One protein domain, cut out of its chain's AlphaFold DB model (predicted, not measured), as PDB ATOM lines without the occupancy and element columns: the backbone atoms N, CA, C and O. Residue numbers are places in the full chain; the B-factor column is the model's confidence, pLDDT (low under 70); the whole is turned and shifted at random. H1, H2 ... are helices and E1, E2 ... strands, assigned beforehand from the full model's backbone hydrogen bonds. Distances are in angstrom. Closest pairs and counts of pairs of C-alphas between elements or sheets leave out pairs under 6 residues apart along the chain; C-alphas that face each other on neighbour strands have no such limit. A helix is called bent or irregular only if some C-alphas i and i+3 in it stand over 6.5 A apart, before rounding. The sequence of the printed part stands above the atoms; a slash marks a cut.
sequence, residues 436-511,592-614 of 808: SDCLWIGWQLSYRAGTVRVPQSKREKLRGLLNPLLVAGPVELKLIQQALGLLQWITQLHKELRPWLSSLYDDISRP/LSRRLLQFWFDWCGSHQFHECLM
ATOM      1  N   SER A 436     164.498 368.061 205.047       58.69
ATOM      2  CA  SER A 436     165.605 367.530 205.859       58.69
ATOM      3  C   SER A 436     166.488 368.637 206.450       58.69
ATOM      4  O   SER A 436     166.375 369.807 206.089       58.69
ATOM      5  N   ASP A 437     167.354 368.252 207.388       70.25
ATOM      6  CA  ASP A 437     168.296 369.139 208.066       70.25
ATOM      7  C   ASP A 437     169.362 369.689 207.092       70.25
ATOM      8  O   ASP A 437     170.250 368.959 206.649       70.25
ATOM      9  N   CYS A 438     169.321 370.992 206.808       80.56
ATOM     10  CA  CYS A 438     170.289 371.674 205.950       80.56
ATOM     11  C   CYS A 438     171.512 372.123 206.762       80.56
ATOM     12  O   CYS A 438     171.365 372.710 207.831       80.56
ATOM     13  N   LEU A 439     172.728 371.876 206.269       83.50
ATOM     14  CA  LEU A 439     173.940 372.439 206.866       83.50
ATOM     15  C   LEU A 439     174.283 373.752 206.157       83.50
ATOM     16  O   LEU A 439     174.701 373.726 205.005       83.50
ATOM     17  N   TRP A 440     174.178 374.875 206.860       84.75
ATOM     18  CA  TRP A 440     174.524 376.194 206.327       84.75
ATOM     19  C   TRP A 440     175.390 376.949 207.325       84.75
ATOM     20  O   TRP A 440     175.121 376.908 208.526       84.75
ATOM     21  N   ILE A 441     176.485 377.562 206.853       82.88
ATOM     22  CA  ILE A 441     177.481 378.304 207.658       82.88
ATOM     23  C   ILE A 441     177.940 377.566 208.940       82.88
ATOM     24  O   ILE A 441     178.298 378.150 209.965       82.88
ATOM     25  N   GLY A 442     177.940 376.232 208.884       83.19
ATOM     26  CA  GLY A 442     178.339 375.360 209.985       83.19
ATOM     27  C   GLY A 442     177.277 375.112 211.064       83.19
ATOM     28  O   GLY A 442     177.649 374.518 212.082       83.19
ATOM     29  N   TRP A 443     176.023 375.518 210.842       85.75
ATOM     30  CA  TRP A 443     174.833 375.210 211.647       85.75
ATOM     31  C   TRP A 443     173.905 374.249 210.903       85.75
ATOM     32  O   TRP A 443     173.782 374.312 209.684       85.75
ATOM     33  N   GLN A 444     173.245 373.360 211.638       85.00
ATOM     34  CA  GLN A 444     172.277 372.414 211.094       85.00
ATOM     35  C   GLN A 444     170.860 372.964 211.304       85.00
ATOM     36  O   GLN A 444     170.380 373.042 212.434       85.00
ATOM     37  N   LEU A 445     170.218 373.382 210.218       81.25
ATOM     38  CA  LEU A 445     168.915 374.033 210.170       81.25
ATOM     39  C   LEU A 445     167.833 373.020 209.805       81.25
ATOM     40  O   LEU A 445     167.830 372.451 208.717       81.25
ATOM     41  N   SER A 446     166.879 372.831 210.703       74.62
ATOM     42  CA  SER A 446     165.674 372.050 210.470       74.62
ATOM     43  C   SER A 446     164.493 373.005 210.310       74.62
ATOM     44  O   SER A 446     163.805 373.311 211.287       74.62
ATOM     45  N   TYR A 447     164.220 373.431 209.077       69.69
ATOM     46  CA  TYR A 447     163.080 374.302 208.757       69.69
ATOM     47  C   TYR A 447     161.739 373.685 209.139       69.69
ATOM     48  O   TYR A 447     160.842 374.371 209.613       69.69
ATOM     49  N   ARG A 448     161.629 372.363 209.006       59.66
ATOM     50  CA  ARG A 448     160.402 371.638 209.312       59.66
ATOM     51  C   ARG A 448     160.066 371.619 210.799       59.66
ATOM     52  O   ARG A 448     158.930 371.872 211.170       59.66
ATOM     53  N   ALA A 449     161.060 371.342 211.640       60.53
ATOM     54  CA  ALA A 449     160.900 371.436 213.089       60.53
ATOM     55  C   ALA A 449     161.032 372.876 213.625       60.53
ATOM     56  O   ALA A 449     160.893 373.069 214.827       60.53
ATOM     57  N   GLY A 450     161.365 373.862 212.780       68.19
ATOM     58  CA  GLY A 450     161.660 375.232 213.205       68.19
ATOM     59  C   GLY A 450     162.838 375.327 214.181       68.19
ATOM     60  O   GLY A 450     162.777 376.104 215.129       68.19
ATOM     61  N   THR A 451     163.896 374.523 214.000       70.94
ATOM     62  CA  THR A 451     165.038 374.475 214.937       70.94
ATOM     63  C   THR A 451     166.396 374.593 214.258       70.94
ATOM     64  O   THR A 451     166.572 374.176 213.118       70.94
ATOM     65  N   VAL A 452     167.377 375.123 214.986       78.25
ATOM     66  CA  VAL A 452     168.799 375.146 214.628       78.25
ATOM     67  C   VAL A 452     169.612 374.359 215.652       78.25
ATOM     68  O   VAL A 452     169.305 374.335 216.847       78.25
ATOM     69  N   ARG A 453     170.639 373.659 215.168       79.31
ATOM     70  CA  ARG A 453     171.458 372.732 215.950       79.31
ATOM     71  C   ARG A 453     172.934 372.891 215.619       79.31
ATOM     72  O   ARG A 453     173.318 373.220 214.495       79.31
ATOM     73  N   VAL A 454     173.779 372.581 216.597       85.69
ATOM     74  CA  VAL A 454     175.208 372.371 216.355       85.69
ATOM     75  C   VAL A 454     175.404 370.984 215.729       85.69
ATOM     76  O   VAL A 454     174.923 370.006 216.308       85.69
ATOM     77  N   PRO A 455     176.137 370.866 214.605       86.62
ATOM     78  CA  PRO A 455     176.422 369.577 213.980       86.62
ATOM     79  C   PRO A 455     177.065 368.580 214.946       86.62
ATOM     80  O   PRO A 455     177.950 368.947 215.725       86.62
ATOM     81  N   GLN A 456     176.673 367.306 214.858       83.44
ATOM     82  CA  GLN A 456     177.140 366.247 215.761       83.44
ATOM     83  C   GLN A 456     178.674 366.162 215.848       83.44
ATOM     84  O   GLN A 456     179.218 366.105 216.949       83.44
ATOM     85  N   SER A 457     179.377 366.286 214.720       86.94
ATOM     86  CA  SER A 457     180.846 366.274 214.671       86.94
ATOM     87  C   SER A 457     181.491 367.374 215.525       86.94
ATOM     88  O   SER A 457     182.512 367.155 216.180       86.94
ATOM     89  N   LYS A 458     180.885 368.568 215.584       89.19
ATOM     90  CA  LYS A 458     181.363 369.667 216.438       89.19
ATOM     91  C   LYS A 458     181.076 369.406 217.917       89.19
ATOM     92  O   LYS A 458     181.889 369.787 218.756       89.19
ATOM     93  N   ARG A 459     179.963 368.739 218.238       88.44
ATOM     94  CA  ARG A 459     179.613 368.346 219.616       88.44
ATOM     95  C   ARG A 459     180.568 367.281 220.145       88.44
ATOM     96  O   ARG A 459     181.074 367.409 221.253       88.44
ATOM     97  N   GLU A 460     180.886 366.283 219.327       90.50
ATOM     98  CA  GLU A 460     181.878 365.251 219.646       90.50
ATOM     99  C   GLU A 460     183.271 365.858 219.839       90.50
ATOM    100  O   GLU A 460     183.940 365.567 220.833       90.50
ATOM    101  N   LYS A 461     183.671 366.786 218.956       92.12
ATOM    102  CA  LYS A 461     184.922 367.541 219.104       92.12
ATOM    103  C   LYS A 461     184.962 368.330 220.413       92.12
ATOM    104  O   LYS A 461     185.966 368.266 221.120       92.12
ATOM    105  N   LEU A 462     183.893 369.056 220.754       93.25
ATOM    106  CA  LEU A 462     183.815 369.790 222.019       93.25
ATOM    107  C   LEU A 462     183.930 368.832 223.207       93.25
ATOM    108  O   LEU A 462     184.765 369.045 224.080       93.25
ATOM    109  N   ARG A 463     183.165 367.738 223.211       92.12
ATOM    110  CA  ARG A 463     183.213 366.726 224.273       92.12
ATOM    111  C   ARG A 463     184.620 366.156 224.464       92.12
ATOM    112  O   ARG A 463     185.070 366.028 225.603       92.12
ATOM    113  N   GLY A 464     185.329 365.874 223.370       92.50
ATOM    114  CA  GLY A 464     186.719 365.418 223.392       92.50
ATOM    115  C   GLY A 464     187.685 366.433 224.014       92.50
ATOM    116  O   GLY A 464     188.590 366.037 224.745       92.50
ATOM    117  N   LEU A 465     187.467 367.734 223.789       93.75
ATOM    118  CA  LEU A 465     188.257 368.810 224.404       93.75
ATOM    119  C   LEU A 465     187.911 369.030 225.885       93.75
ATOM    120  O   LEU A 465     188.796 369.338 226.679       93.75
ATOM    121  N   LEU A 466     186.642 368.872 226.269       93.88
ATOM    122  CA  LEU A 466     186.165 369.113 227.635       93.88
ATOM    123  C   LEU A 466     186.539 367.994 228.611       93.88
ATOM    124  O   LEU A 466     186.847 368.277 229.766       93.88
ATOM    125  N   ASN A 467     186.554 366.740 228.156       91.62
ATOM    126  CA  ASN A 467     186.866 365.581 228.996       91.62
ATOM    127  C   ASN A 467     188.185 365.736 229.796       91.62
ATOM    128  O   ASN A 467     188.149 365.633 231.021       91.62
ATOM    129  N   PRO A 468     189.338 366.061 229.171       91.75
ATOM    130  CA  PRO A 468     190.582 366.307 229.908       91.75
ATOM    131  C   PRO A 468     190.561 367.569 230.789       91.75
ATOM    132  O   PRO A 468     191.310 367.631 231.761       91.75
ATOM    133  N   LEU A 469     189.720 368.569 230.493       91.62
ATOM    134  CA  LEU A 469     189.623 369.801 231.290       91.62
ATOM    135  C   LEU A 469     188.869 369.603 232.613       91.62
ATOM    136  O   LEU A 469     189.135 370.311 233.585       91.62
ATOM    137  N   LEU A 470     187.939 368.649 232.659       89.44
ATOM    138  CA  LEU A 470     187.134 368.363 233.849       89.44
ATOM    139  C   LEU A 470     187.880 367.518 234.891       89.44
ATOM    140  O   LEU A 470     187.514 367.524 236.069       89.44
ATOM    141  N   VAL A 471     188.982 366.871 234.503       88.19
ATOM    142  CA  VAL A 471     189.847 366.122 235.425       88.19
ATOM    143  C   VAL A 471     190.426 367.053 236.507       88.19
ATOM    144  O   VAL A 471     190.659 368.254 236.312       88.19
ATOM    145  N   ALA A 472     190.607 366.527 237.718       78.69
ATOM    146  CA  ALA A 472     191.206 367.278 238.816       78.69
ATOM    147  C   ALA A 472     192.695 367.556 238.536       78.69
ATOM    148  O   ALA A 472     193.460 366.631 238.277       78.69
ATOM    149  N   GLY A 473     193.116 368.825 238.624       83.62
ATOM    150  CA  GLY A 473     194.525 369.218 238.501       83.62
ATOM    151  C   GLY A 473     194.795 370.389 237.544       83.62
ATOM    152  O   GLY A 473     193.856 371.073 237.119       83.62
ATOM    153  N   PRO A 474     196.084 370.668 237.259       86.25
ATOM    154  CA  PRO A 474     196.505 371.639 236.255       86.25
ATOM    155  C   PRO A 474     196.168 371.161 234.839       86.25
ATOM    156  O   PRO A 474     196.363 369.995 234.509       86.25
ATOM    157  N   VAL A 475     195.718 372.079 233.990       91.38
ATOM    158  CA  VAL A 475     195.327 371.818 232.598       91.38
ATOM    159  C   VAL A 475     196.217 372.594 231.636       91.38
ATOM    160  O   VAL A 475     196.732 373.659 231.979       91.38
ATOM    161  N   GLU A 476     196.425 372.071 230.432       91.69
ATOM    162  CA  GLU A 476     197.245 372.736 229.421       91.69
ATOM    163  C   GLU A 476     196.542 373.980 228.849       91.69
ATOM    164  O   GLU A 476     195.384 373.921 228.436       91.69
ATOM    165  N   LEU A 477     197.260 375.105 228.770       90.62
ATOM    166  CA  LEU A 477     196.740 376.377 228.261       90.62
ATOM    167  C   LEU A 477     196.175 376.244 226.838       90.62
ATOM    168  O   LEU A 477     195.085 376.742 226.557       90.62
ATOM    169  N   LYS A 478     196.885 375.525 225.960       91.00
ATOM    170  CA  LYS A 478     196.479 375.296 224.565       91.00
ATOM    171  C   LYS A 478     195.125 374.589 224.466       91.00
ATOM    172  O   LYS A 478     194.313 374.930 223.610       91.00
ATOM    173  N   LEU A 479     194.863 373.641 225.364       92.62
ATOM    174  CA  LEU A 479     193.605 372.901 225.414       92.62
ATOM    175  C   LEU A 479     192.442 373.811 225.846       92.62
ATOM    176  O   LEU A 479     191.379 373.771 225.227       92.62
ATOM    177  N   ILE A 480     192.657 374.685 226.841       92.75
ATOM    178  CA  ILE A 480     191.650 375.683 227.244       92.75
ATOM    179  C   ILE A 480     191.359 376.639 226.082       92.75
ATOM    180  O   ILE A 480     190.197 376.899 225.793       92.75
ATOM    181  N   GLN A 481     192.388 377.133 225.385       92.81
ATOM    182  CA  GLN A 481     192.227 378.045 224.244       92.81
ATOM    183  C   GLN A 481     191.430 377.404 223.097       92.81
ATOM    184  O   GLN A 481     190.549 378.046 222.528       92.81
ATOM    185  N   GLN A 482     191.693 376.130 222.786       93.62
ATOM    186  CA  GLN A 482     190.942 375.380 221.775       93.62
ATOM    187  C   GLN A 482     189.470 375.192 222.166       93.62
ATOM    188  O   GLN A 482     188.586 375.427 221.341       93.62
ATOM    189  N   ALA A 483     189.202 374.801 223.417       93.75
ATOM    190  CA  ALA A 483     187.839 374.671 223.925       93.75
ATOM    191  C   ALA A 483     187.114 376.025 223.920       93.75
ATOM    192  O   ALA A 483     185.996 376.126 223.422       93.75
ATOM    193  N   LEU A 484     187.775 377.084 224.394       93.75
ATOM    194  CA  LEU A 484     187.242 378.441 224.450       93.75
ATOM    195  C   LEU A 484     186.894 378.985 223.060       93.75
ATOM    196  O   LEU A 484     185.829 379.574 222.902       93.75
ATOM    197  N   GLY A 485     187.736 378.758 222.047       91.88
ATOM    198  CA  GLY A 485     187.441 379.161 220.669       91.88
ATOM    199  C   GLY A 485     186.186 378.478 220.112       91.88
ATOM    200  O   GLY A 485     185.346 379.128 219.492       91.88
ATOM    201  N   LEU A 486     186.004 377.183 220.393       92.19
ATOM    202  CA  LEU A 486     184.800 376.459 219.977       92.19
ATOM    203  C   LEU A 486     183.554 376.914 220.757       92.19
ATOM    204  O   LEU A 486     182.489 377.074 220.165       92.19
ATOM    205  N   LEU A 487     183.689 377.182 222.058       92.25
ATOM    206  CA  LEU A 487     182.609 377.714 222.896       92.25
ATOM    207  C   LEU A 487     182.192 379.133 222.486       92.25
ATOM    208  O   LEU A 487     181.004 379.440 222.498       92.25
ATOM    209  N   GLN A 488     183.124 379.995 222.070       90.56
ATOM    210  CA  GLN A 488     182.796 381.314 221.512       90.56
ATOM    211  C   GLN A 488     181.934 381.208 220.253       90.56
ATOM    212  O   GLN A 488     181.006 381.992 220.076       90.56
ATOM    213  N   TRP A 489     182.223 380.231 219.390       89.19
ATOM    214  CA  TRP A 489     181.407 379.972 218.209       89.19
ATOM    215  C   TRP A 489     180.016 379.435 218.593       89.19
ATOM    216  O   TRP A 489     179.011 379.954 218.120       89.19
ATOM    217  N   ILE A 490     179.932 378.471 219.519       87.94
ATOM    218  CA  ILE A 490     178.650 377.890 219.972       87.94
ATOM    219  C   ILE A 490     177.768 378.925 220.697       87.94
ATOM    220  O   ILE A 490     176.556 378.966 220.495       87.94
ATOM    221  N   THR A 491     178.359 379.812 221.497       87.44
ATOM    222  CA  THR A 491     177.642 380.881 222.224       87.44
ATOM    223  C   THR A 491     177.137 382.018 221.324       87.44
ATOM    224  O   THR A 491     176.467 382.927 221.810       87.44
ATOM    225  N   GLN A 492     177.387 381.977 220.008       82.00
ATOM    226  CA  GLN A 492     176.653 382.821 219.052       82.00
ATOM    227  C   GLN A 492     175.164 382.460 219.020       82.00
ATOM    228  O   GLN A 492     174.320 383.343 218.862       82.00
ATOM    229  N   LEU A 493     174.865 381.170 219.200       78.12
ATOM    230  CA  LEU A 493     173.510 380.655 219.295       78.12
ATOM    231  C   LEU A 493     172.947 380.843 220.715       78.12
ATOM    232  O   LEU A 493     171.852 381.372 220.879       78.12
ATOM    233  N   HIS A 494     173.747 380.504 221.728       79.44
ATOM    234  CA  HIS A 494     173.396 380.619 223.149       79.44
ATOM    235  C   HIS A 494     174.000 381.893 223.767       79.44
ATOM    236  O   HIS A 494     175.015 381.850 224.476       79.44
ATOM    237  N   LYS A 495     173.411 383.046 223.436       78.25
ATOM    238  CA  LYS A 495     173.948 384.381 223.766       78.25
ATOM    239  C   LYS A 495     174.032 384.627 225.274       78.25
ATOM    240  O   LYS A 495     174.945 385.311 225.730       78.25
ATOM    241  N   GLU A 496     173.127 384.021 226.031       81.69
ATOM    242  CA  GLU A 496     172.992 384.097 227.486       81.69
ATOM    243  C   GLU A 496     174.242 383.553 228.202       81.69
ATOM    244  O   GLU A 496     174.637 384.046 229.257       81.69
ATOM    245  N   LEU A 497     174.929 382.575 227.595       86.06
ATOM    246  CA  LEU A 497     176.137 381.958 228.150       86.06
ATOM    247  C   LEU A 497     177.438 382.645 227.729       86.06
ATOM    248  O   LEU A 497     178.489 382.390 228.324       86.06
ATOM    249  N   ARG A 498     177.397 383.530 226.729       86.38
ATOM    250  CA  ARG A 498     178.593 384.207 226.213       86.38
ATOM    251  C   ARG A 498     179.352 385.004 227.287       86.38
ATOM    252  O   ARG A 498     180.576 384.864 227.341       86.38
ATOM    253  N   PRO A 499     178.696 385.781 228.173       87.12
ATOM    254  CA  PRO A 499     179.393 386.517 229.228       87.12
ATOM    255  C   PRO A 499     180.169 385.618 230.201       87.12
ATOM    256  O   PRO A 499     181.201 386.024 230.735       87.12
ATOM    257  N   TRP A 500     179.728 384.371 230.396       88.38
ATOM    258  CA  TRP A 500     180.331 383.422 231.339       88.38
ATOM    259  C   TRP A 500     181.659 382.836 230.866       88.38
ATOM    260  O   TRP A 500     182.446 382.356 231.687       88.38
ATOM    261  N   LEU A 501     181.967 382.967 229.571       89.50
ATOM    262  CA  LEU A 501     183.295 382.666 229.038       89.50
ATOM    263  C   LEU A 501     184.381 383.560 229.659       89.50
ATOM    264  O   LEU A 501     185.543 383.159 229.684       89.50
ATOM    265  N   SER A 502     184.021 384.721 230.226       87.88
ATOM    266  CA  SER A 502     184.940 385.587 230.984       87.88
ATOM    267  C   SER A 502     185.668 384.852 232.112       87.88
ATOM    268  O   SER A 502     186.848 385.108 232.331       87.88
ATOM    269  N   SER A 503     185.016 383.884 232.769       88.31
ATOM    270  CA  SER A 503     185.649 383.058 233.808       88.31
ATOM    271  C   SER A 503     186.837 382.250 233.268       88.31
ATOM    272  O   SER A 503     187.877 382.164 233.914       88.31
ATOM    273  N   LEU A 504     186.728 381.729 232.040       90.69
ATOM    274  CA  LEU A 504     187.812 381.001 231.377       90.69
ATOM    275  C   LEU A 504     188.948 381.940 230.964       90.69
ATOM    276  O   LEU A 504     190.115 381.569 231.067       90.69
ATOM    277  N   TYR A 505     188.628 383.158 230.519       90.81
ATOM    278  CA  TYR A 505     189.641 384.177 230.235       90.81
ATOM    279  C   TYR A 505     190.408 384.593 231.495       90.81
ATOM    280  O   TYR A 505     191.631 384.724 231.449       90.81
ATOM    281  N   ASP A 506     189.711 384.748 232.622       88.31
ATOM    282  CA  ASP A 506     190.326 385.038 233.917       88.31
ATOM    283  C   ASP A 506     191.272 383.900 234.340       88.31
ATOM    284  O   ASP A 506     192.438 384.154 234.645       88.31
ATOM    285  N   ASP A 507     190.844 382.640 234.221       89.94
ATOM    286  CA  ASP A 507     191.693 381.470 234.487       89.94
ATOM    287  C   ASP A 507     192.919 381.395 233.553       89.94
ATOM    288  O   ASP A 507     194.020 381.054 233.991       89.94
ATOM    289  N   ILE A 508     192.775 381.757 232.271       89.81
ATOM    290  CA  ILE A 508     193.892 381.850 231.313       89.81
ATOM    291  C   ILE A 508     194.882 382.950 231.722       89.81
ATOM    292  O   ILE A 508     196.099 382.769 231.589       89.81
ATOM    293  N   SER A 509     194.382 384.075 232.230       86.44
ATOM    294  CA  SER A 509     195.199 385.222 232.637       86.44
ATOM    295  C   SER A 509     195.962 385.002 233.950       86.44
ATOM    296  O   SER A 509     196.902 385.741 234.244       86.44
ATOM    297  N   ARG A 510     195.597 383.971 234.728       84.94
ATOM    298  CA  ARG A 510     196.180 383.641 236.037       84.94
ATOM    299  C   ARG A 510     197.141 382.449 235.942       84.94
ATOM    300  O   ARG A 510     196.742 381.305 236.183       84.94
ATOM    301  N   PRO A 511     198.428 382.670 235.617       84.94
ATOM    302  CA  PRO A 511     199.408 381.595 235.625       84.94
ATOM    303  C   PRO A 511     199.594 381.013 237.037       84.94
ATOM    304  O   PRO A 511     199.479 381.730 238.037       84.94
ATOM    305  N   LEU A 592     183.798 378.181 239.040       85.56
ATOM    306  CA  LEU A 592     182.884 378.765 238.041       85.56
ATOM    307  C   LEU A 592     183.137 378.191 236.648       85.56
ATOM    308  O   LEU A 592     182.200 377.788 235.959       85.56
ATOM    309  N   SER A 593     184.404 378.122 236.239       90.81
ATOM    310  CA  SER A 593     184.770 377.569 234.939       90.81
ATOM    311  C   SER A 593     184.524 376.066 234.875       90.81
ATOM    312  O   SER A 593     184.000 375.590 233.875       90.81
ATOM    313  N   ARG A 594     184.804 375.311 235.946       89.56
ATOM    314  CA  ARG A 594     184.481 373.874 236.006       89.56
ATOM    315  C   ARG A 594     182.980 373.612 235.868       89.56
ATOM    316  O   ARG A 594     182.616 372.743 235.084       89.56
ATOM    317  N   ARG A 595     182.117 374.380 236.547       86.62
ATOM    318  CA  ARG A 595     180.651 374.274 236.395       86.62
ATOM    319  C   ARG A 595     180.193 374.575 234.970       86.62
ATOM    320  O   ARG A 595     179.430 373.799 234.402       86.62
ATOM    321  N   LEU A 596     180.708 375.649 234.373       89.31
ATOM    322  CA  LEU A 596     180.400 376.006 232.987       89.31
ATOM    323  C   LEU A 596     180.832 374.913 232.001       89.31
ATOM    324  O   LEU A 596     180.081 374.550 231.102       89.31
ATOM    325  N   LEU A 597     182.043 374.373 232.159       92.25
ATOM    326  CA  LEU A 597     182.552 373.305 231.297       92.25
ATOM    327  C   LEU A 597     181.785 371.993 231.506       92.25
ATOM    328  O   LEU A 597     181.556 371.281 230.532       92.25
ATOM    329  N   GLN A 598     181.357 371.694 232.737       89.69
ATOM    330  CA  GLN A 598     180.524 370.530 233.038       89.69
ATOM    331  C   GLN A 598     179.170 370.643 232.334       89.69
ATOM    332  O   GLN A 598     178.766 369.711 231.648       89.69
ATOM    333  N   PHE A 599     178.536 371.819 232.392       88.38
ATOM    334  CA  PHE A 599     177.324 372.094 231.623       88.38
ATOM    335  C   PHE A 599     177.519 371.835 230.134       88.38
ATOM    336  O   PHE A 599     176.715 371.134 229.534       88.38
ATOM    337  N   TRP A 600     178.597 372.346 229.533       89.44
ATOM    338  CA  TRP A 600     178.863 372.115 228.113       89.44
ATOM    339  C   TRP A 600     179.168 370.648 227.790       89.44
ATOM    340  O   TRP A 600     178.849 370.180 226.696       89.44
ATOM    341  N   PHE A 601     179.761 369.906 228.724       90.06
ATOM    342  CA  PHE A 601     180.015 368.478 228.570       90.06
ATOM    343  C   PHE A 601     178.708 367.676 228.571       90.06
ATOM    344  O   PHE A 601     178.486 366.875 227.661       90.06
ATOM    345  N   ASP A 602     177.818 367.953 229.524       82.81
ATOM    346  CA  ASP A 602     176.488 367.340 229.603       82.81
ATOM    347  C   ASP A 602     175.623 367.764 228.409       82.81
ATOM    348  O   ASP A 602     174.950 366.945 227.773       82.81
ATOM    349  N   TRP A 603     175.739 369.034 228.014       84.00
ATOM    350  CA  TRP A 603     175.126 369.587 226.816       84.00
ATOM    351  C   TRP A 603     175.535 368.818 225.568       84.00
ATOM    352  O   TRP A 603     174.674 368.533 224.745       84.00
ATOM    353  N   CYS A 604     176.797 368.399 225.426       83.38
ATOM    354  CA  CYS A 604     177.246 367.592 224.284       83.38
ATOM    355  C   CYS A 604     176.615 366.190 224.243       83.38
ATOM    356  O   CYS A 604     176.544 365.605 223.165       83.38
ATOM    357  N   GLY A 605     176.183 365.648 225.386       73.50
ATOM    358  CA  GLY A 605     175.568 364.320 225.486       73.50
ATOM    359  C   GLY A 605     174.049 364.293 225.283       73.50
ATOM    360  O   GLY A 605     173.496 363.240 224.983       73.50
ATOM    361  N   SER A 606     173.367 365.431 225.425       69.38
ATOM    362  CA  SER A 606     171.899 365.504 225.368       69.38
ATOM    363  C   SER A 606     171.344 365.569 223.939       69.38
ATOM    364  O   SER A 606     171.920 366.195 223.055       69.38
ATOM    365  N   HIS A 607     170.177 364.984 223.677       58.75
ATOM    366  CA  HIS A 607     169.544 365.049 222.351       58.75
ATOM    367  C   HIS A 607     168.663 366.294 222.149       58.75
ATOM    368  O   HIS A 607     168.204 366.526 221.034       58.75
ATOM    369  N   GLN A 608     168.453 367.104 223.195       55.09
ATOM    370  CA  GLN A 608     167.394 368.120 223.239       55.09
ATOM    371  C   GLN A 608     167.813 369.562 222.979       55.09
ATOM    372  O   GLN A 608     166.941 370.420 222.887       55.09
ATOM    373  N   PHE A 609     169.106 369.862 222.867       62.03
ATOM    374  CA  PHE A 609     169.538 371.242 222.651       62.03
ATOM    375  C   PHE A 609     169.293 371.644 221.196       62.03
ATOM    376  O   PHE A 609     170.139 371.512 220.309       62.03
ATOM    377  N   HIS A 610     168.058 372.057 220.962       62.06
ATOM    378  CA  HIS A 610     167.562 372.643 219.743       62.06
ATOM    379  C   HIS A 610     167.196 374.069 220.080       62.06
ATOM    380  O   HIS A 610     166.419 374.306 220.998       62.06
ATOM    381  N   GLU A 611     167.750 375.007 219.338       65.75
ATOM    382  CA  GLU A 611     167.343 376.392 219.484       65.75
ATOM    383  C   GLU A 611     166.259 376.674 218.472       65.75
ATOM    384  O   GLU A 611     166.302 376.205 217.331       65.75
ATOM    385  N   CYS A 612     165.240 377.386 218.921       62.84
ATOM    386  CA  CYS A 612     164.118 377.730 218.083       62.84
ATOM    387  C   CYS A 612     164.603 378.696 216.992       62.84
ATOM    388  O   CYS A 612     165.200 379.726 217.301       62.84
ATOM    389  N   LEU A 613     164.314 378.401 215.721       63.09
ATOM    390  CA  LEU A 613     164.480 379.375 214.632       63.09
ATOM    391  C   LEU A 613     163.492 380.544 214.766       63.09
ATOM    392  O   LEU A 613     163.590 381.523 214.029       63.09
ATOM    393  N   MET A 614     162.547 380.451 215.705       52.75
ATOM    394  CA  MET A 614     161.527 381.459 215.930       52.75
ATOM    395  C   MET A 614     162.099 382.692 216.627       52.75
ATOM    396  O   MET A 614     162.485 382.646 217.797       52.75
TER     397      MET A 614
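AT A GLANCE: This is residues 436 to 511 and 592 to 614 of the 808 residues of the protein "Hypothetical protein" of Symbiodinium sp. CCMP2592 (UniProt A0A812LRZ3). Four helices pack at mostly crossed angles in a closed round of contacts, H1 to H2 to H3 to H4 and back to H1, and a small sheet of three strands, set off from them, makes one end of a rod. After H4 the last printed residues run back to this sheet, where residues 611 to 612 pair antiparallel with residues 451 to 452 of E3. The printed part has 99 residues with three named strands followed by four named helices, E1 E2 E3 H1 H2 H3 H4; the sheet's order is E1 E2 E3, antiparallel throughout, and the class is mostly helix. The whole is compact, with a radius of gyration of the C-alphas of 14.3 A and spans of 47 by 23 by 21 A.

HOW THE PARTS SIT: E1, residues 438 to 440, and E2, residues 443 to 446, form a hairpin, antiparallel at 148 degrees, with N 445 and O 438 2.7 A apart. E2 and E3, residues 451 to 453, form the next hairpin at 151 degrees, with N 446 and O 451 2.8 A apart. The three strands make a meander, each the antiparallel neighbour of the one before. E1 and E2 are apart from the four helices. H1, residues 456 to 470, touches H2, residues 477 to 490, in a helical hairpin at a steep tilt of 39 degrees, opposite ways; the closest C-alphas, of Leu 465 and Ala 483, are 5.9 A apart. H2 forms a helical hairpin with H3, residues 495 to 509, at a shallow tilt of 12 degrees; their closest C-alphas, of Leu 477 and Ile 508, are 6.9 A apart. H4, residues 592 to 605, touches H3 with residues 592 to 596 alone, at a steep tilt of 53 degrees; the closest C-alphas, of Ser 503 and Ser 593, are 5.7 A apart. H4 also touches H1, at a tilt of 36 degrees, only just steep, opposite ways; the closest C-alphas, of Arg 459 and Cys 604, are 5.3 A apart. H1 and H3 are apart, while H2 and H4 are near each other. Each O i to N i+4 pair is within hydrogen-bond range in H2 and H4, against 9 of 11 in H1 and 5 of 11 in H3, where 11 of 12 O i to N i+3 pairs are.

IN THESE COORDINATES: E1 begins at C-alpha 438, (170.289, 371.674, 205.950), and is 6.2 A long; E2 is 9.8 A and E3 6.7 A. H1 measures 20.8 A, H2 20.0 A, H3 23.0 A and H4 20.5 A. H3 is irregular, with C-alphas 496 and 499 7.1 A apart. H4 ends at C-alpha 605, (175.568, 364.320, 225.486).

THE WHOLE: The C-alphas of Arg 448 and Pro 511, the two farthest apart, are 48.1 A apart. Residues 512 to 591 are not printed, and C-alphas 511 and 592 are 16.9 A apart across this cut. Of the links printed whole, H1 to H2 is short and the others are tight. Mean pLDDT of the printed part is 83.5; residue 436, residues 447 to 450 and residues 606 to 614 are under 70.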